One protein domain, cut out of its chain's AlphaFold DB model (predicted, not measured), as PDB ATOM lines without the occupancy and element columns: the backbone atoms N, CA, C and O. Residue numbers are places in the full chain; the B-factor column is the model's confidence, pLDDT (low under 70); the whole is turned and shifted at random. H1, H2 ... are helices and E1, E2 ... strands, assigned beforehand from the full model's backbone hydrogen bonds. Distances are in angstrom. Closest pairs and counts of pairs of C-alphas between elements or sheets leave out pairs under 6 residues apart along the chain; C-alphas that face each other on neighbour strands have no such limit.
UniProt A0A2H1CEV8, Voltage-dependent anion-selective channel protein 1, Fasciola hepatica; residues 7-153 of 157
ATOM      1  N   GLY A   7     113.584 146.457 124.421       56.03
ATOM      2  CA  GLY A   7     114.106 147.198 125.574       56.03
ATOM      3  C   GLY A   7     114.658 148.596 125.265       56.03
ATOM      4  O   GLY A   7     114.836 149.387 126.187       56.03
ATOM      5  N   ASP A   8     114.918 148.911 123.994       57.12
ATOM      6  CA  ASP A   8     115.341 150.243 123.555       57.12
ATOM      7  C   ASP A   8     114.134 151.138 123.183       57.12
ATOM      8  O   ASP A   8     114.303 152.340 122.963       57.12
ATOM      9  N   LEU A   9     112.902 150.605 123.157       58.41
ATOM     10  CA  LEU A   9     111.688 151.412 122.981       58.41
ATOM     11  C   LEU A   9     111.499 152.347 124.186       58.41
ATOM     12  O   LEU A   9     111.318 151.908 125.319       58.41
ATOM     13  N   GLY A  10     111.558 153.657 123.938       62.09
ATOM     14  CA  GLY A  10     111.465 154.681 124.986       62.09
ATOM     15  C   GLY A  10     112.763 154.908 125.765       62.09
ATOM     16  O   GLY A  10     112.768 155.679 126.728       62.09
ATOM     17  N   LYS A  11     113.876 154.289 125.350       67.38
ATOM     18  CA  LYS A  11     115.185 154.502 125.974       67.38
ATOM     19  C   LYS A  11     115.636 155.948 125.885       67.38
ATOM     20  O   LYS A  11     116.057 156.475 126.902       67.38
ATOM     21  N   ASP A  12     115.462 156.606 124.743       65.88
ATOM     22  CA  ASP A  12     115.838 158.017 124.594       65.88
ATOM     23  C   ASP A  12     115.078 158.910 125.586       65.88
ATOM     24  O   ASP A  12     115.672 159.746 126.264       65.88
ATOM     25  N   ALA A  13     113.774 158.671 125.765       67.25
ATOM     26  CA  ALA A  13     112.961 159.403 126.736       67.25
ATOM     27  C   ALA A  13     113.392 159.113 128.185       67.25
ATOM     28  O   ALA A  13     113.496 160.022 129.010       67.25
ATOM     29  N   ARG A  14     113.689 157.849 128.506       65.81
ATOM     30  CA  ARG A  14     114.161 157.455 129.838       65.81
ATOM     31  C   ARG A  14     115.560 157.990 130.130       65.81
ATOM     32  O   ARG A  14     115.821 158.402 131.257       65.81
ATOM     33  N   GLU A  15     116.446 158.003 129.142       70.88
ATOM     34  CA  GLU A  15     117.786 158.573 129.256       70.88
ATOM     35  C   GLU A  15     117.709 160.076 129.519       70.88
ATOM     36  O   GLU A  15     118.385 160.544 130.427       70.88
ATOM     37  N   LEU A  16     116.828 160.825 128.850       69.00
ATOM     38  CA  LEU A  16     116.624 162.249 129.155       69.00
ATOM     39  C   LEU A  16     116.218 162.498 130.616       69.00
ATOM     40  O   LEU A  16     116.668 163.468 131.219       69.00
ATOM     41  N   LEU A  17     115.410 161.609 131.199       66.19
ATOM     42  CA  LEU A  17     114.942 161.738 132.583       66.19
ATOM     43  C   LEU A  17     115.949 161.246 133.633       66.19
ATOM     44  O   LEU A  17     115.893 161.666 134.785       66.19
ATOM     45  N   THR A  18     116.852 160.334 133.269       63.44
ATOM     46  CA  THR A  18     117.745 159.656 134.230       63.44
ATOM     47  C   THR A  18     119.202 160.091 134.127       63.44
ATOM     48  O   THR A  18     119.978 159.904 135.067       63.44
ATOM     49  N   LYS A  19     119.609 160.692 133.010       61.38
ATOM     50  CA  LYS A  19     120.992 161.104 132.782       61.38
ATOM     51  C   LYS A  19     121.289 162.370 133.594       61.38
ATOM     52  O   LYS A  19     120.636 163.392 133.439       61.38
ATOM     53  N   HIS A  20     122.295 162.283 134.466       58.41
ATOM     54  CA  HIS A  20     122.776 163.352 135.361       58.41
ATOM     55  C   HIS A  20     121.877 163.729 136.554       58.41
ATOM     56  O   HIS A  20     122.284 164.562 137.361       58.41
ATOM     57  N   TYR A  21     120.726 163.076 136.748       58.03
ATOM     58  CA  TYR A  21     119.905 163.254 137.952       58.03
ATOM     59  C   TYR A  21     120.389 162.339 139.090       58.03
ATOM     60  O   TYR A  21     119.919 161.217 139.260       58.03
ATOM     61  N   TYR A  22     121.350 162.823 139.881       59.81
ATOM     62  CA  TYR A  22     121.889 162.113 141.047       59.81
ATOM     63  C   TYR A  22     121.575 162.876 142.342       59.81
ATOM     64  O   TYR A  22     122.395 163.632 142.859       59.81
ATOM     65  N   PHE A  23     120.375 162.688 142.897       61.47
ATOM     66  CA  PHE A  23     120.033 163.282 144.194       61.47
ATOM     67  C   PHE A  23     120.764 162.567 145.336       61.47
ATOM     68  O   PHE A  23     120.419 161.446 145.703       61.47
ATOM     69  N   GLY A  24     121.749 163.237 145.938       63.75
ATOM     70  CA  GLY A  24     122.454 162.738 147.126       63.75
ATOM     71  C   GLY A  24     123.466 161.621 146.852       63.75
ATOM     72  O   GLY A  24     123.849 160.910 147.785       63.75
ATOM     73  N   ILE A  25     123.899 161.480 145.596       70.62
ATOM     74  CA  ILE A  25     124.851 160.466 145.144       70.62
ATOM     75  C   ILE A  25     125.962 161.147 144.340       70.62
ATOM     76  O   ILE A  25     125.684 161.822 143.351       70.62
ATOM     77  N   LEU A  26     127.220 160.964 144.738       72.50
ATOM     78  CA  LEU A  26     128.375 161.370 143.942       72.50
ATOM     79  C   LEU A  26     128.821 160.188 143.086       72.50
ATOM     80  O   LEU A  26     129.315 159.190 143.606       72.50
ATOM     81  N   ASN A  27     128.622 160.296 141.774       75.12
ATOM     82  CA  ASN A  27     129.041 159.283 140.815       75.12
ATOM     83  C   ASN A  27     130.211 159.813 139.980       75.12
ATOM     84  O   ASN A  27     130.022 160.658 139.103       75.12
ATOM     85  N   THR A  28     131.409 159.300 140.236       80.25
ATOM     86  CA  THR A  28     132.623 159.643 139.492       80.25
ATOM     87  C   THR A  28     132.949 158.512 138.534       80.25
ATOM     88  O   THR A  28     133.178 157.382 138.954       80.25
ATOM     89  N   LYS A  29     132.999 158.817 137.235       82.06
ATOM     90  CA  LYS A  29     133.319 157.850 136.183       82.06
ATOM     91  C   LYS A  29     134.606 158.254 135.475       82.06
ATOM     92  O   LYS A  29     134.654 159.293 134.826       82.06
ATOM     93  N   LEU A  30     135.627 157.412 135.569       84.50
ATOM     94  CA  LEU A  30     136.881 157.532 134.839       84.50
ATOM     95  C   LEU A  30     136.899 156.498 133.715       84.50
ATOM     96  O   LEU A  30     136.919 155.297 133.971       84.50
ATOM     97  N   SER A  31     136.914 156.950 132.466       85.88
ATOM     98  CA  SER A  31     137.068 156.072 131.307       85.88
ATOM     99  C   SER A  31     138.391 156.335 130.608       85.88
ATOM    100  O   SER A  31     138.668 157.471 130.231       85.88
ATOM    101  N   SER A  32     139.169 155.282 130.386       86.62
ATOM    102  CA  SER A  32     140.385 155.306 129.581       86.62
ATOM    103  C   SER A  32     140.255 154.318 128.425       86.62
ATOM    104  O   SER A  32     139.691 153.233 128.574       86.62
ATOM    105  N   SER A  33     140.746 154.699 127.250       84.44
ATOM    106  CA  SER A  33     140.685 153.887 126.033       84.44
ATOM    107  C   SER A  33     142.092 153.727 125.472       84.44
ATOM    108  O   SER A  33     142.760 154.714 125.185       84.44
ATOM    109  N   LEU A  34     142.521 152.485 125.281       81.88
ATOM    110  CA  LEU A  34     143.797 152.089 124.698       81.88
ATOM    111  C   LEU A  34     143.510 151.211 123.477       81.88
ATOM    112  O   LEU A  34     143.261 150.018 123.629       81.88
ATOM    113  N   ARG A  35     143.525 151.798 122.270       81.88
ATOM    114  CA  ARG A  35     143.149 151.127 121.004       81.88
ATOM    115  C   ARG A  35     141.829 150.352 121.134       81.88
ATOM    116  O   ARG A  35     140.762 150.960 121.165       81.88
ATOM    117  N   ASP A  36     141.921 149.032 121.245       78.69
ATOM    118  CA  ASP A  36     140.810 148.086 121.266       78.69
ATOM    119  C   ASP A  36     140.344 147.751 122.690       78.69
ATOM    120  O   ASP A  36     139.331 147.080 122.888       78.69
ATOM    121  N   PHE A  37     141.060 148.253 123.691       83.12
ATOM    122  CA  PHE A  37     140.759 148.094 125.098       83.12
ATOM    123  C   PHE A  37     140.133 149.373 125.662       83.12
ATOM    124  O   PHE A  37     140.676 150.465 125.516       83.12
ATOM    125  N   LYS A  38     139.013 149.264 126.373       85.12
ATOM    126  CA  LYS A  38     138.412 150.352 127.150       85.12
ATOM    127  C   LYS A  38     138.283 149.941 128.605       85.12
ATOM    128  O   LYS A  38     137.584 148.985 128.915       85.12
ATOM    129  N   PHE A  39     138.909 150.692 129.496       84.62
ATOM    130  CA  PHE A  39     138.699 150.584 130.931       84.62
ATOM    131  C   PHE A  39     137.769 151.699 131.386       84.62
ATOM    132  O   PHE A  39     137.891 152.848 130.975       84.62
ATOM    133  N   THR A  40     136.823 151.367 132.241       86.44
ATOM    134  CA  THR A  40     135.907 152.305 132.868       86.44
ATOM    135  C   THR A  40     135.844 151.969 134.345       86.44
ATOM    136  O   THR A  40     135.329 150.929 134.728       86.44
ATOM    137  N   ASN A  41     136.373 152.848 135.181       86.69
ATOM    138  CA  ASN A  41     136.223 152.773 136.622       86.69
ATOM    139  C   ASN A  41     135.111 153.744 137.034       86.69
ATOM    140  O   ASN A  41     135.143 154.912 136.653       86.69
ATOM    141  N   SER A  42     134.113 153.263 137.765       84.38
ATOM    142  CA  SER A  42     133.047 154.095 138.321       84.38
ATOM    143  C   SER A  42     133.010 153.931 139.833       84.38
ATOM    144  O   SER A  42     132.876 152.814 140.337       84.38
ATOM    145  N   ILE A  43     133.095 155.048 140.546       81.31
ATOM    146  CA  ILE A  43     132.990 155.131 142.001       81.31
ATOM    147  C   ILE A  43     131.695 155.865 142.318       81.31
ATOM    148  O   ILE A  43     131.484 156.993 141.878       81.31
ATOM    149  N   ASN A  44     130.834 155.208 143.082       80.38
ATOM    150  CA  ASN A  44     129.553 155.732 143.502       80.38
ATOM    151  C   ASN A  44     129.538 155.867 145.032       80.38
ATOM    152  O   ASN A  44     129.624 154.876 145.757       80.38
ATOM    153  N   GLN A  45     129.410 157.099 145.515       76.38
ATOM    154  CA  GLN A  45     129.283 157.424 146.928       76.38
ATOM    155  C   GLN A  45     127.875 157.939 147.226       76.38
ATOM    156  O   GLN A  45     127.467 159.006 146.767       76.38
ATOM    157  N   ASN A  46     127.141 157.200 148.055       73.50
ATOM    158  CA  ASN A  46     125.835 157.621 148.553       73.50
ATOM    159  C   ASN A  46     126.005 158.400 149.864       73.50
ATOM    160  O   ASN A  46     126.453 157.840 150.866       73.50
ATOM    161  N   PHE A  47     125.602 159.673 149.900       69.75
ATOM    162  CA  PHE A  47     125.747 160.497 151.110       69.75
ATOM    163  C   PHE A  47     124.733 160.146 152.206       69.75
ATOM    164  O   PHE A  47     125.040 160.299 153.386       69.75
ATOM    165  N   LYS A  48     123.549 159.633 151.840       69.75
ATOM    166  CA  LYS A  48     122.502 159.246 152.805       69.75
ATOM    167  C   LYS A  48     122.849 157.978 153.590       69.75
ATOM    168  O   LYS A  48     122.625 157.927 154.791       69.75
ATOM    169  N   THR A  49     123.403 156.969 152.921       70.06
ATOM    170  CA  THR A  49     123.748 155.669 153.524       70.06
ATOM    171  C   THR A  49     125.218 155.572 153.934       70.06
ATOM    172  O   THR A  49     125.608 154.588 154.552       70.06
ATOM    173  N   LYS A  50     126.045 156.571 153.580       71.06
ATOM    174  CA  LYS A  50     127.513 156.570 153.740       71.06
ATOM    175  C   LYS A  50     128.202 155.344 153.122       71.06
ATOM    176  O   LYS A  50     129.317 155.000 153.497       71.06
ATOM    177  N   THR A  51     127.555 154.686 152.161       74.56
ATOM    178  CA  THR A  51     128.110 153.522 151.466       74.56
ATOM    179  C   THR A  51     128.847 153.965 150.210       74.56
ATOM    180  O   THR A  51     128.296 154.717 149.397       74.56
ATOM    181  N   ILE A  52     130.059 153.448 150.031       78.44
ATOM    182  CA  ILE A  52     130.868 153.638 148.828       78.44
ATOM    183  C   ILE A  52     130.872 152.319 148.058       78.44
ATOM    184  O   ILE A  52     131.267 151.285 148.590       78.44
ATOM    185  N   GLY A  53     130.413 152.361 146.812       81.56
ATOM    186  CA  GLY A  53     130.537 151.267 145.858       81.56
ATOM    187  C   GLY A  53     131.540 151.637 144.775       81.56
ATOM    188  O   GLY A  53     131.534 152.764 144.281       81.56
ATOM    189  N   SER A  54     132.386 150.697 144.375       84.62
ATOM    190  CA  SER A  54     133.234 150.850 143.196       84.62
ATOM    191  C   SER A  54     132.936 149.749 142.191       84.62
ATOM    192  O   SER A  54     132.566 148.630 142.540       84.62
ATOM    193  N   SER A  55     133.051 150.088 140.914       86.38
ATOM    194  CA  SER A  55     132.881 149.151 139.813       86.38
ATOM    195  C   SER A  55     133.947 149.404 138.761       86.38
ATOM    196  O   SER A  55     134.196 150.542 138.367       86.38
ATOM    197  N   LEU A  56     134.587 148.337 138.313       87.50
ATOM    198  CA  LEU A  56     135.605 148.350 137.281       87.50
ATOM    199  C   LEU A  56     135.088 147.546 136.098       87.50
ATOM    200  O   LEU A  56     134.853 146.354 136.209       87.50
ATOM    201  N   GLU A  57     134.896 148.207 134.969       88.75
ATOM    202  CA  GLU A  57     134.414 147.630 133.722       88.75
ATOM    203  C   GLU A  57     135.532 147.699 132.682       88.75
ATOM    204  O   GLU A  57     136.040 148.767 132.347       88.75
ATOM    205  N   SER A  58     135.933 146.550 132.160       88.31
ATOM    206  CA  SER A  58     136.940 146.410 131.122       88.31
ATOM    207  C   SER A  58     136.325 145.795 129.876       88.31
ATOM    208  O   SER A  58     135.833 144.670 129.923       88.31
ATOM    209  N   LYS A  59     136.375 146.517 128.762       87.31
ATOM    210  CA  LYS A  59     135.908 146.074 127.451       87.31
ATOM    211  C   LYS A  59     137.089 145.874 126.525       87.31
ATOM    212  O   LYS A  59     137.776 146.833 126.200       87.31
ATOM    213  N   LEU A  60     137.274 144.660 126.049       86.62
ATOM    214  CA  LEU A  60     138.213 144.323 124.997       86.62
ATOM    215  C   LEU A  60     137.427 144.028 123.723       86.62
ATOM    216  O   LEU A  60     136.659 143.069 123.654       86.62
ATOM    217  N   LYS A  61     137.631 144.850 122.701       83.81
ATOM    218  CA  LYS A  61     137.144 144.578 121.354       83.81
ATOM    219  C   LYS A  61     138.176 143.735 120.625       83.81
ATOM    220  O   LYS A  61     139.364 144.029 120.648       83.81
ATOM    221  N   VAL A  62     137.721 142.691 119.956       81.56
ATOM    222  CA  VAL A  62     138.555 141.846 119.108       81.56
ATOM    223  C   VAL A  62     137.989 141.930 117.689       81.56
ATOM    224  O   VAL A  62     137.240 141.046 117.262       81.56
ATOM    225  N   PRO A  63     138.316 143.005 116.943       73.12
ATOM    226  CA  PRO A  63     137.689 143.302 115.651       73.12
ATOM    227  C   PRO A  63     137.881 142.176 114.627       73.12
ATOM    228  O   PRO A  63     136.988 141.911 113.831       73.12
ATOM    229  N   LYS A  64     138.993 141.431 114.707       73.50
ATOM    230  CA  LYS A  64     139.282 140.270 113.844       73.50
ATOM    231  C   LYS A  64     138.214 139.164 113.920       73.50
ATOM    232  O   LYS A  64     137.990 138.449 112.941       73.50
ATOM    233  N   TYR A  65     137.560 139.019 115.070       70.44
ATOM    234  CA  TYR A  65     136.551 137.987 115.308       70.44
ATOM    235  C   TYR A  65     135.134 138.547 115.477       70.44
ATOM    236  O   TYR A  65     134.229 137.762 115.728       70.44
ATOM    237  N   GLY A  66     134.926 139.865 115.347       74.75
ATOM    238  CA  GLY A  66     133.629 140.491 115.650       74.75
ATOM    239  C   GLY A  66     133.202 140.295 117.110       74.75
ATOM    240  O   GLY A  66     132.022 140.386 117.435       74.75
ATOM    241  N   ALA A  67     134.155 139.977 117.991       81.88
ATOM    242  CA  ALA A  67     133.895 139.638 119.379       81.88
ATOM    243  C   ALA A  67     134.232 140.818 120.296       81.88
ATOM    244  O   ALA A  67     135.222 141.520 120.091       81.88
ATOM    245  N   THR A  68     133.431 141.028 121.330       85.75
ATOM    246  CA  THR A  68     133.684 141.984 122.405       85.75
ATOM    247  C   THR A  68     133.586 141.251 123.730       85.75
ATOM    248  O   THR A  68     132.527 140.739 124.083       85.75
ATOM    249  N   LEU A  69     134.687 141.217 124.470       86.12
ATOM    250  CA  LEU A  69     134.732 140.734 125.842       86.12
ATOM    251  C   LEU A  69     134.531 141.928 126.778       86.12
ATOM    252  O   LEU A  69     135.236 142.925 126.668       86.12
ATOM    253  N   THR A  70     133.588 141.839 127.700       87.94
ATOM    254  CA  THR A  70     133.338 142.831 128.743       87.94
ATOM    255  C   THR A  70     133.401 142.130 130.087       87.94
ATOM    256  O   THR A  70     132.558 141.297 130.384       87.94
ATOM    257  N   ASN A  71     134.374 142.479 130.918       88.88
ATOM    258  CA  ASN A  71     134.422 142.039 132.308       88.88
ATOM    259  C   ASN A  71     134.080 143.220 133.205       88.88
ATOM    260  O   ASN A  71     134.619 144.308 133.023       88.88
ATOM    261  N   LYS A  72     133.205 143.015 134.177       88.88
ATOM    262  CA  LYS A  72     132.830 144.006 135.173       88.88
ATOM    263  C   LYS A  72     133.013 143.400 136.557       88.88
ATOM    264  O   LYS A  72     132.478 142.345 136.867       88.88
ATOM    265  N   TRP A  73     133.788 144.083 137.381       87.44
ATOM    266  CA  TRP A  73     134.044 143.731 138.767       87.44
ATOM    267  C   TRP A  73     133.445 144.798 139.674       87.44
ATOM    268  O   TRP A  73     133.706 145.984 139.480       87.44
ATOM    269  N   SER A  74     132.656 144.399 140.664       85.75
ATOM    270  CA  SER A  74     132.068 145.304 141.655       85.75
ATOM    271  C   SER A  74     132.674 145.076 143.039       85.75
ATOM    272  O   SER A  74     132.997 143.946 143.403       85.75
ATOM    273  N   SER A  75     132.768 146.127 143.859       82.38
ATOM    274  CA  SER A  75     133.227 146.049 145.256       82.38
ATOM    275  C   SER A  75     132.344 145.176 146.149       82.38
ATOM    276  O   SER A  75     132.772 144.781 147.227       82.38
ATOM    277  N   GLY A  76     131.132 144.836 145.696       77.44
ATOM    278  CA  GLY A  76     130.267 143.819 146.305       77.44
ATOM    279  C   GLY A  76     130.680 142.372 146.004       77.44
ATOM    280  O   GLY A  76     129.879 141.469 146.214       77.44
ATOM    281  N   ASN A  77     131.897 142.147 145.492       79.81
ATOM    282  CA  ASN A  77     132.432 140.829 145.130       79.81
ATOM    283  C   ASN A  77     131.596 140.116 144.050       79.81
ATOM    284  O   ASN A  77     131.446 138.894 144.051       79.81
ATOM    285  N   VAL A  78     131.035 140.907 143.134       83.94
ATOM    286  CA  VAL A  78     130.289 140.419 141.971       83.94
ATOM    287  C   VAL A  78     131.176 140.557 140.745       83.94
ATOM    288  O   VAL A  78     131.662 141.655 140.448       83.94
ATOM    289  N   LEU A  79     131.385 139.438 140.057       85.81
ATOM    290  CA  LEU A  79     132.086 139.359 138.783       85.81
ATOM    291  C   LEU A  79     131.066 139.080 137.685       85.81
ATOM    292  O   LEU A  79     130.471 138.005 137.660       85.81
ATOM    293  N   ASP A  80     130.930 140.010 136.749       87.12
ATOM    294  CA  ASP A  80     130.180 139.818 135.517       87.12
ATOM    295  C   ASP A  80     131.157 139.681 134.344       87.12
ATOM    296  O   ASP A  80     131.984 140.557 134.090       87.12
ATOM    297  N   CYS A  81     131.047 138.596 133.595       88.00
ATOM    298  CA  CYS A  81     131.762 138.354 132.353       88.00
ATOM    299  C   CYS A  81     130.750 138.281 131.211       88.00
ATOM    300  O   CYS A  81     129.819 137.483 131.240       88.00
ATOM    301  N   GLU A  82     130.936 139.100 130.189       87.25
ATOM    302  CA  GLU A  82     130.077 139.171 129.017       87.25
ATOM    303  C   GLU A  82     130.918 138.993 127.751       87.25
ATOM    304  O   GLU A  82     131.873 139.727 127.510       87.25
ATOM    305  N   VAL A  83     130.556 138.022 126.922       86.50
ATOM    306  CA  VAL A  83     131.151 137.775 125.609       86.50
ATOM    307  C   VAL A  83     130.080 138.022 124.564       86.50
ATOM    308  O   VAL A  83     129.104 137.284 124.474       86.50
ATOM    309  N   CYS A  84     130.261 139.062 123.766       83.19
ATOM    310  CA  CYS A  84     129.387 139.395 122.651       83.19
ATOM    311  C   CYS A  84     130.084 139.035 121.341       83.19
ATOM    312  O   CYS A  84     131.233 139.416 121.147       83.19
ATOM    313  N   ILE A  85     129.404 138.342 120.437       80.94
ATOM    314  CA  ILE A  85     129.872 138.029 119.087       80.94
ATOM    315  C   ILE A  85     128.835 138.581 118.116       80.94
ATOM    316  O   ILE A  85     127.653 138.244 118.204       80.94
ATOM    317  N   GLU A  86     129.278 139.448 117.214       77.25
ATOM    318  CA  GLU A  86     128.440 140.111 116.215       77.25
ATOM    319  C   GLU A  86     128.846 139.651 114.804       77.25
ATOM    320  O   GLU A  86     130.031 139.486 114.505       77.25
ATOM    321  N   ASP A  87     127.851 139.410 113.946       66.56
ATOM    322  CA  ASP A  87     127.961 139.311 112.480       66.56
ATOM    323  C   ASP A  87     128.851 138.189 111.896       66.56
ATOM    324  O   ASP A  87     129.147 138.184 110.701       66.56
ATOM    325  N   LYS A  88     129.267 137.195 112.694       61.88
ATOM    326  CA  LYS A  88     130.106 136.067 112.222       61.88
ATOM    327  C   LYS A  88     129.335 134.870 111.664       61.88
ATOM    328  O   LYS A  88     129.821 134.230 110.737       61.88
ATOM    329  N   VAL A  89     128.192 134.527 112.256       59.56
ATOM    330  CA  VAL A  89     127.392 133.345 111.865       59.56
ATOM    331  C   VAL A  89     126.359 133.723 110.800       59.56
ATOM    332  O   VAL A  89     126.114 132.958 109.872       59.56
ATOM    333  N   HIS A  90     125.782 134.921 110.912       57.72
ATOM    334  CA  HIS A  90     124.849 135.496 109.946       57.72
ATOM    335  C   HIS A  90     124.872 137.033 110.061       57.72
ATOM    336  O   HIS A  90     124.993 137.530 111.187       57.72
ATOM    337  N   PRO A  91     124.758 137.795 108.956       61.00
ATOM    338  CA  PRO A  91     124.652 139.254 109.017       61.00
ATOM    339  C   PRO A  91     123.441 139.676 109.860       61.00
ATOM    340  O   PRO A  91     122.324 139.221 109.623       61.00
ATOM    341  N   GLY A  92     123.664 140.527 110.862       64.56
ATOM    342  CA  GLY A  92     122.634 140.996 111.788       64.56
ATOM    343  C   GLY A  92     122.407 140.100 113.011       64.56
ATOM    344  O   GLY A  92     121.585 140.451 113.861       64.56
ATOM    345  N   LEU A  93     123.121 138.975 113.141       69.00
ATOM    346  CA  LEU A  93     123.075 138.128 114.333       69.00
ATOM    347  C   LEU A  93     124.088 138.607 115.379       69.00
ATOM    348  O   LEU A  93     125.297 138.623 115.149       69.00
ATOM    349  N   LYS A  94     123.587 138.923 116.568       78.25
ATOM    350  CA  LYS A  94     124.366 139.247 117.758       78.25
ATOM    351  C   LYS A  94     124.049 138.246 118.860       78.25
ATOM    352  O   LYS A  94     122.945 138.232 119.405       78.25
ATOM    353  N   GLN A  95     125.049 137.448 119.216       80.12
ATOM    354  CA  GLN A  95     125.001 136.506 120.329       80.12
ATOM    355  C   GLN A  95     125.773 137.080 121.507       80.12
ATOM    356  O   GLN A  95     126.912 137.512 121.364       80.12
ATOM    357  N   THR A  96     125.157 137.099 122.679       82.94
ATOM    358  CA  THR A  96     125.760 137.618 123.902       82.94
ATOM    359  C   THR A  96     125.638 136.577 125.000       82.94
ATOM    360  O   THR A  96     124.540 136.222 125.420       82.94
ATOM    361  N   PHE A  97     126.777 136.110 125.486       82.81
ATOM    362  CA  PHE A  97     126.885 135.227 126.634       82.81
ATOM    363  C   PHE A  97     127.248 136.070 127.842       82.81
ATOM    364  O   PHE A  97     128.260 136.762 127.826       82.81
ATOM    365  N   LYS A  98     126.433 136.022 128.887       85.06
ATOM    366  CA  LYS A  98     126.688 136.677 130.164       85.06
ATOM    367  C   LYS A  98     126.818 135.618 131.240       85.06
ATOM    368  O   LYS A  98     126.018 134.693 131.312       85.06
ATOM    369  N   TYR A  99     127.812 135.779 132.087       85.12
ATOM    370  CA  TYR A  99     128.039 134.961 133.256       85.12
ATOM    371  C   TYR A  99     128.286 135.895 134.428       85.12
ATOM    372  O   TYR A  99     129.213 136.697 134.388       85.12
ATOM    373  N   SER A 100     127.448 135.813 135.451       83.50
ATOM    374  CA  SER A 100     127.579 136.606 136.665       83.50
ATOM    375  C   SER A 100     127.783 135.673 137.842       83.50
ATOM    376  O   SER A 100     127.053 134.693 138.003       83.50
ATOM    377  N   ARG A 101     128.791 135.959 138.659       78.94
ATOM    378  CA  ARG A 101     129.095 135.201 139.866       78.94
ATOM    379  C   ARG A 101     129.230 136.146 141.040       78.94
ATOM    380  O   ARG A 101     130.090 137.027 141.053       78.94
ATOM    381  N   GLU A 102     128.434 135.887 142.062       80.75
ATOM    382  CA  GLU A 102     128.592 136.499 143.370       80.75
ATOM    383  C   GLU A 102     129.525 135.625 144.214       80.75
ATOM    384  O   GLU A 102     129.263 134.446 144.465       80.75
ATOM    385  N   ALA A 103     130.654 136.178 144.645       68.56
ATOM    386  CA  ALA A 103     131.671 135.404 145.350       68.56
ATOM    387  C   ALA A 103     131.298 135.076 146.810       68.56
ATOM    388  O   ALA A 103     131.861 134.139 147.369       68.56
ATOM    389  N   PHE A 104     130.343 135.791 147.416       63.81
ATOM    390  CA  PHE A 104     129.905 135.547 148.800       63.81
ATOM    391  C   PHE A 104     128.747 134.553 148.924       63.81
ATOM    392  O   PHE A 104     128.735 133.737 149.838       63.81
ATOM    393  N   THR A 105     127.780 134.603 148.012       63.44
ATOM    394  CA  THR A 105     126.600 133.720 148.011       63.44
ATOM    395  C   THR A 105     126.828 132.457 147.187       63.44
ATOM    396  O   THR A 105     125.995 131.555 147.207       63.44
ATOM    397  N   SER A 106     127.948 132.371 146.450       63.59
ATOM    398  CA  SER A 106     128.267 131.317 145.471       63.59
ATOM    399  C   SER A 106     127.216 131.128 144.368       63.59
ATOM    400  O   SER A 106     127.323 130.207 143.561       63.59
ATOM    401  N   ALA A 107     126.241 132.037 144.287       68.75
ATOM    402  CA  ALA A 107     125.236 132.067 143.248       68.75
ATOM    403  C   ALA A 107     125.891 132.491 141.930       68.75
ATOM    404  O   ALA A 107     126.442 133.586 141.790       68.75
ATOM    405  N   SER A 108     125.840 131.586 140.960       74.44
ATOM    406  CA  SER A 108     126.219 131.846 139.580       74.44
ATOM    407  C   SER A 108     124.964 131.911 138.730       74.44
ATOM    408  O   SER A 108     124.133 131.004 138.781       74.44
ATOM    409  N   THR A 109     124.848 132.950 137.919       78.94
ATOM    410  CA  THR A 109     123.816 133.043 136.893       78.94
ATOM    411  C   THR A 109     124.481 133.088 135.531       78.94
ATOM    412  O   THR A 109     125.499 133.753 135.336       78.94
ATOM    413  N   ALA A 110     123.916 132.359 134.578       80.81
ATOM    414  CA  ALA A 110     124.307 132.464 133.183       80.81
ATOM    415  C   ALA A 110     123.123 132.995 132.382       80.81
ATOM    416  O   ALA A 110     121.969 132.677 132.654       80.81
ATOM    417  N   THR A 111     123.380 133.842 131.401       80.94
ATOM    418  CA  THR A 111     122.352 134.351 130.499       80.94
ATOM    419  C   THR A 111     122.871 134.285 129.081       80.94
ATOM    420  O   THR A 111     123.953 134.785 128.781       80.94
ATOM    421  N   VAL A 112     122.094 133.672 128.201       79.44
ATOM    422  CA  VAL A 112     122.389 133.614 126.773       79.44
ATOM    423  C   VAL A 112     121.355 134.466 126.066       79.44
ATOM    424  O   VAL A 112     120.172 134.151 126.096       79.44
ATOM    425  N   MET A 113     121.798 135.555 125.451       79.44
ATOM    426  CA  MET A 113     120.946 136.455 124.681       79.44
ATOM    427  C   MET A 113     121.310 136.315 123.212       79.44
ATOM    428  O   MET A 113     122.466 136.503 122.827       79.44
ATOM    429  N   ASN A 114     120.333 135.997 122.383       76.25
ATOM    430  CA  ASN A 114     120.503 135.946 120.944       76.25
ATOM    431  C   ASN A 114     119.583 136.984 120.312       76.25
ATOM    432  O   ASN A 114     118.382 136.977 120.560       76.25
ATOM    433  N   SER A 115     120.147 137.892 119.528       70.38
ATOM    434  CA  SER A 115     119.408 138.950 118.847       70.38
ATOM    435  C   SER A 115     119.689 138.884 117.356       70.38
ATOM    436  O   SER A 115     120.842 138.906 116.933       70.38
ATOM    437  N   LEU A 116     118.633 138.793 116.560       66.44
ATOM    438  CA  LEU A 116     118.676 138.784 115.111       66.44
ATOM    439  C   LEU A 116     118.006 140.055 114.604       66.44
ATOM    440  O   LEU A 116     116.800 140.251 114.764       66.44
ATOM    441  N   LYS A 117     118.807 140.914 113.984       62.81
ATOM    442  CA  LYS A 117     118.360 142.142 113.339       62.81
ATOM    443  C   LYS A 117     118.302 141.923 111.836       62.81
ATOM    444  O   LYS A 117     119.263 141.479 111.220       62.81
ATOM    445  N   SER A 118     117.177 142.269 111.237       63.91
ATOM    446  CA  SER A 118     116.993 142.360 109.791       63.91
ATOM    447  C   SER A 118     116.246 143.650 109.465       63.91
ATOM    448  O   SER A 118     115.736 144.326 110.361       63.91
ATOM    449  N   ASP A 119     116.174 144.022 108.188       54.03
ATOM    450  CA  ASP A 119     115.593 145.312 107.787       54.03
ATOM    451  C   ASP A 119     114.123 145.498 108.212       54.03
ATOM    452  O   ASP A 119     113.705 146.631 108.464       54.03
ATOM    453  N   ASN A 120     113.370 144.401 108.380       53.00
ATOM    454  CA  ASN A 120     111.933 144.428 108.690       53.00
ATOM    455  C   ASN A 120     111.548 143.813 110.050       53.00
ATOM    456  O   ASN A 120     110.438 144.044 110.533       53.00
ATOM    457  N   TYR A 121     112.441 143.055 110.689       54.41
ATOM    458  CA  TYR A 121     112.164 142.382 111.958       54.41
ATOM    459  C   TYR A 121     113.387 142.392 112.874       54.41
ATOM    460  O   TYR A 121     114.534 142.363 112.425       54.41
ATOM    461  N   ASN A 122     113.128 142.432 114.174       60.19
ATOM    462  CA  ASN A 122     114.127 142.286 115.219       60.19
ATOM    463  C   ASN A 122     113.608 141.241 116.207       60.19
ATOM    464  O   ASN A 122     112.623 141.471 116.911       60.19
ATOM    465  N   ALA A 123     114.225 140.065 116.186       64.12
ATOM    466  CA  ALA A 123     113.897 138.962 117.074       64.12
ATOM    467  C   ALA A 123     114.978 138.862 118.146       64.12
ATOM    468  O   ALA A 123     116.165 138.846 117.830       64.12
ATOM    469  N   GLN A 124     114.581 138.772 119.408       65.25
ATOM    470  CA  GLN A 124     115.488 138.545 120.521       65.25
ATOM    471  C   GLN A 124     114.983 137.376 121.363       65.25
ATOM    472  O   GLN A 124     113.801 137.268 121.673       65.25
ATOM    473  N   MET A 125     115.894 136.498 121.751       68.38
ATOM    474  CA  MET A 125     115.641 135.395 122.660       68.38
ATOM    475  C   MET A 125     116.660 135.464 123.788       68.38
ATOM    476  O   MET A 125     117.851 135.250 123.556       68.38
ATOM    477  N   ASP A 126     116.184 135.739 124.999       72.56
ATOM    478  CA  ASP A 126     117.007 135.712 126.203       72.56
ATOM    479  C   ASP A 126     116.686 134.445 127.007       72.56
ATOM    480  O   ASP A 126     115.524 134.165 127.305       72.56
ATOM    481  N   MET A 127     117.714 133.673 127.354       69.62
ATOM    482  CA  MET A 127     117.630 132.497 128.221       69.62
ATOM    483  C   MET A 127     118.386 132.776 129.513       69.62
ATOM    484  O   MET A 127     119.592 133.026 129.470       69.62
ATOM    485  N   PHE A 128     117.705 132.717 130.653       72.62
ATOM    486  CA  PHE A 128     118.293 132.943 131.970       72.62
ATOM    487  C   PHE A 128     118.422 131.620 132.724       72.62
ATOM    488  O   PHE A 128     117.439 130.974 133.063       72.62
ATOM    489  N   PHE A 129     119.651 131.242 133.045       66.81
ATOM    490  CA  PHE A 129     119.980 130.082 133.858       66.81
ATOM    491  C   PHE A 129     120.276 130.556 135.282       66.81
ATOM    492  O   PHE A 129     121.395 130.976 135.595       66.81
ATOM    493  N   LYS A 130     119.243 130.536 136.130       62.50
ATOM    494  CA  LYS A 130     119.327 130.844 137.570       62.50
ATOM    495  C   LYS A 130     119.068 129.613 138.456       62.50
ATOM    496  O   LYS A 130     119.466 129.613 139.615       62.50
ATOM    497  N   SER A 131     118.428 128.574 137.914       55.75
ATOM    498  CA  SER A 131     118.110 127.298 138.573       55.75
ATOM    499  C   SER A 131     118.073 126.160 137.532       55.75
ATOM    500  O   SER A 131     118.387 126.390 136.364       55.75
ATOM    501  N   ALA A 132     117.699 124.941 137.937       56.44
ATOM    502  CA  ALA A 132     117.627 123.745 137.083       56.44
ATOM    503  C   ALA A 132     116.706 123.900 135.856       56.44
ATOM    504  O   ALA A 132     116.862 123.161 134.884       56.44
ATOM    505  N   ILE A 133     115.783 124.868 135.883       57.06
ATOM    506  CA  ILE A 133     114.937 125.233 134.748       57.06
ATOM    507  C   ILE A 133     115.330 126.644 134.278       57.06
ATOM    508  O   ILE A 133     115.379 127.562 135.104       57.06
ATOM    509  N   PRO A 134     115.660 126.833 132.989       60.53
ATOM    510  CA  PRO A 134     115.972 128.147 132.447       60.53
ATOM    511  C   PRO A 134     114.702 128.962 132.176       60.53
ATOM    512  O   PRO A 134     113.789 128.481 131.505       60.53
ATOM    513  N   ASP A 135     114.679 130.219 132.618       64.38
ATOM    514  CA  ASP A 135     113.623 131.164 132.245       64.38
ATOM    515  C   ASP A 135     113.846 131.640 130.805       64.38
ATOM    516  O   ASP A 135     114.950 132.052 130.424       64.38
ATOM    517  N   LEU A 136     112.784 131.619 130.000       61.47
ATOM    518  CA  LEU A 136     112.821 131.994 128.588       61.47
ATOM    519  C   LEU A 136     112.057 133.302 128.381       61.47
ATOM    520  O   LEU A 136     110.870 133.416 128.687       61.47
ATOM    521  N   SER A 137     112.741 134.300 127.829       66.06
ATOM    522  CA  SER A 137     112.164 135.597 127.467       66.06
ATOM    523  C   SER A 137     112.347 135.864 125.968       66.06
ATOM    524  O   SER A 137     113.282 136.566 125.573       66.06
ATOM    525  N   PRO A 138     111.488 135.295 125.103       58.97
ATOM    526  CA  PRO A 138     111.402 135.701 123.709       58.97
ATOM    527  C   PRO A 138     110.743 137.082 123.569       58.97
ATOM    528  O   PRO A 138     109.704 137.377 124.166       58.97
ATOM    529  N   SER A 139     111.321 137.924 122.721       57.38
ATOM    530  CA  SER A 139     110.702 139.156 122.246       57.38
ATOM    531  C   SER A 139     110.854 139.285 120.734       57.38
ATOM    532  O   SER A 139     111.885 138.948 120.154       57.38
ATOM    533  N   LEU A 140     109.801 139.756 120.077       45.72
ATOM    534  CA  LEU A 140     109.772 139.977 118.639       45.72
ATOM    535  C   LEU A 140     109.211 141.370 118.374       45.72
ATOM    536  O   LEU A 140     108.125 141.724 118.837       45.72
ATOM    537  N   VAL A 141     109.964 142.160 117.619       51.16
ATOM    538  CA  VAL A 141     109.561 143.486 117.158       51.16
ATOM    539  C   VAL A 141     109.510 143.458 115.638       51.16
ATOM    540  O   VAL A 141     110.528 143.278 114.968       51.16
ATOM    541  N   ILE A 142     108.312 143.639 115.090       47.09
ATOM    542  CA  ILE A 142     108.074 143.721 113.648       47.09
ATOM    543  C   ILE A 142     107.795 145.182 113.304       47.09
ATOM    544  O   ILE A 142     107.019 145.854 113.989       47.09
ATOM    545  N   ARG A 143     108.433 145.686 112.244       34.25
ATOM    546  CA  ARG A 143     108.174 147.033 111.735       34.25
ATOM    547  C   ARG A 143     107.052 146.992 110.697       34.25
ATOM    548  O   ARG A 143     107.204 146.350 109.664       34.25
ATOM    549  N   SER A 144     105.972 147.737 110.936       32.47
ATOM    550  CA  SER A 144     105.003 148.144 109.907       32.47
ATOM    551  C   SER A 144     105.121 149.653 109.656       32.47
ATOM    552  O   SER A 144     105.590 150.387 110.523       32.47
ATOM    553  N   VAL A 145     104.724 150.121 108.468       39.72
ATOM    554  CA  VAL A 145     104.969 151.473 107.906       39.72
ATOM    555  C   VAL A 145     104.574 152.638 108.839       39.72
ATOM    556  O   VAL A 145     105.109 153.731 108.681       39.72
ATOM    557  N   ILE A 146     103.712 152.419 109.843       32.56
ATOM    558  CA  ILE A 146     103.247 153.452 110.794       32.56
ATOM    559  C   ILE A 146     103.350 153.010 112.279       32.56
ATOM    560  O   ILE A 146     103.328 153.856 113.167       32.56
ATOM    561  N   TYR A 147     103.535 151.714 112.584       37.47
ATOM    562  CA  TYR A 147     103.492 151.183 113.960       37.47
ATOM    563  C   TYR A 147     104.643 150.211 114.273       37.47
ATOM    564  O   TYR A 147     104.991 149.343 113.470       37.47
ATOM    565  N   LEU A 148     105.196 150.339 115.483       42.88
ATOM    566  CA  LEU A 148     106.025 149.328 116.146       42.88
ATOM    567  C   LEU A 148     105.112 148.526 117.080       42.88
ATOM    568  O   LEU A 148     104.560 149.095 118.019       42.88
ATOM    569  N   SER A 149     104.946 147.228 116.823       42.81
ATOM    570  CA  SER A 149     104.157 146.325 117.673       42.81
ATOM    571  C   SER A 149     105.096 145.385 118.428       42.81
ATOM    572  O   SER A 149     105.603 144.425 117.844       42.81
ATOM    573  N   PRO A 150     105.389 145.680 119.702       40.25
ATOM    574  CA  PRO A 150     106.312 144.887 120.491       40.25
ATOM    575  C   PRO A 150     105.580 143.714 121.168       40.25
ATOM    576  O   PRO A 150     104.712 143.930 122.012       40.25
ATOM    577  N   PHE A 151     105.931 142.471 120.828       41.91
ATOM    578  CA  PHE A 151     105.458 141.275 121.537       41.91
ATOM    579  C   PHE A 151     106.585 140.728 122.414       41.91
ATOM    580  O   PHE A 151     107.635 140.335 121.909       41.91
ATOM    581  N   GLY A 152     106.373 140.709 123.729       39.53
ATOM    582  CA  GLY A 152     107.269 140.080 124.694       39.53
ATOM    583  C   GLY A 152     106.477 139.097 125.541       39.53
ATOM    584  O   GLY A 152     105.517 139.495 126.199       39.53
ATOM    585  N   VAL A 153     106.862 137.824 125.518       41.50
ATOM    586  CA  VAL A 153     106.277 136.802 126.392       41.50
ATOM    587  C   VAL A 153     107.370 136.376 127.356       41.50
ATOM    588  O   VAL A 153     108.453 135.985 126.933       41.50
TER     589      VAL A 153
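AT A GLANCE: This is residues 7 to 153 of the 157 residues of the protein "Voltage-dependent anion-selective channel protein 1" of Fasciola hepatica (UniProt A0A2H1CEV8). One wide antiparallel sheet of ten strands, E1 to E10, curls like part of a barrel but does not close, leaving an open side between E1 and E10. The one named helix, H1, is at this open side, and residues 10 to 21, of which 11 to 18 belong to H1, stand free of the sheet. The printed part has 147 residues, with H1 first and then E1 to E10, whose order across the sheet is their order along the chain. The class is mostly strand, and the whole is loose, with a radius of gyration of the C-alphas of 18.1 A and spans of 50 by 39 by 33 A.

IN THESE COORDINATES: H1, residues 11 to 18, begins at C-alpha 11 (115.185, 154.502, 125.974) and is 10.1 A long. E1 is residues 25 to 34, 29.1 A, starting at C-alpha 25 (124.851, 160.466, 145.144). E2 is residues 37 to 46, 29.4 A; E3, the longest strand by residues, is 52 to 62, 32.9 A; E4 is 67 to 74, 23.1 A; E5 is 78 to 86, 25.8 A. E6 is residues 93 to 102, 29.6 A; E7 is 108 to 117, 29.3 A; E8 is 121 to 129, 26.3 A; E9 is 135 to 143, 26.5 A. E10, residues 148 to 152, is 12.7 A long and ends at C-alpha 152 (107.269, 140.080, 124.694).

HOW THE PARTS SIT: The ten strands form a meander, each strand the antiparallel neighbour of the one before, and each such pair is a hairpin. E1 and E10 are the edge strands. From edge to edge the strands' lines turn by 79 degrees and the way across the sheet turns by 125 degrees; the sheet is twisted. E1 and E2 stand at 170 degrees, with N 30 and O 41 2.8 A apart, within hydrogen-bond range. E5 and E6 stand at 171 degrees, with N 83 and O 97 at 2.8 A. E9 and E10 stand at 168 degrees, with N 140 and O 151 at 2.9 A and N 151 and O 140 at 3.1 A. E1 and E10 are apart. H1 is not on the sheet, with 0 pairs of C-alphas within 10 A. In H1 every O i to N i+4 pair is within hydrogen-bond range.

THE WHOLE: The two C-alphas farthest apart, those of Lys 50 and Val 145, are 51.3 A from each other. The printed part has no cut, and no link is long; H1 to E1 and E5 to E6 are short, the others tight. The mean pLDDT of the printed part is 70.6, and 67 residues are under 70, among them residues 129 to 153; E10 has a mean of 41.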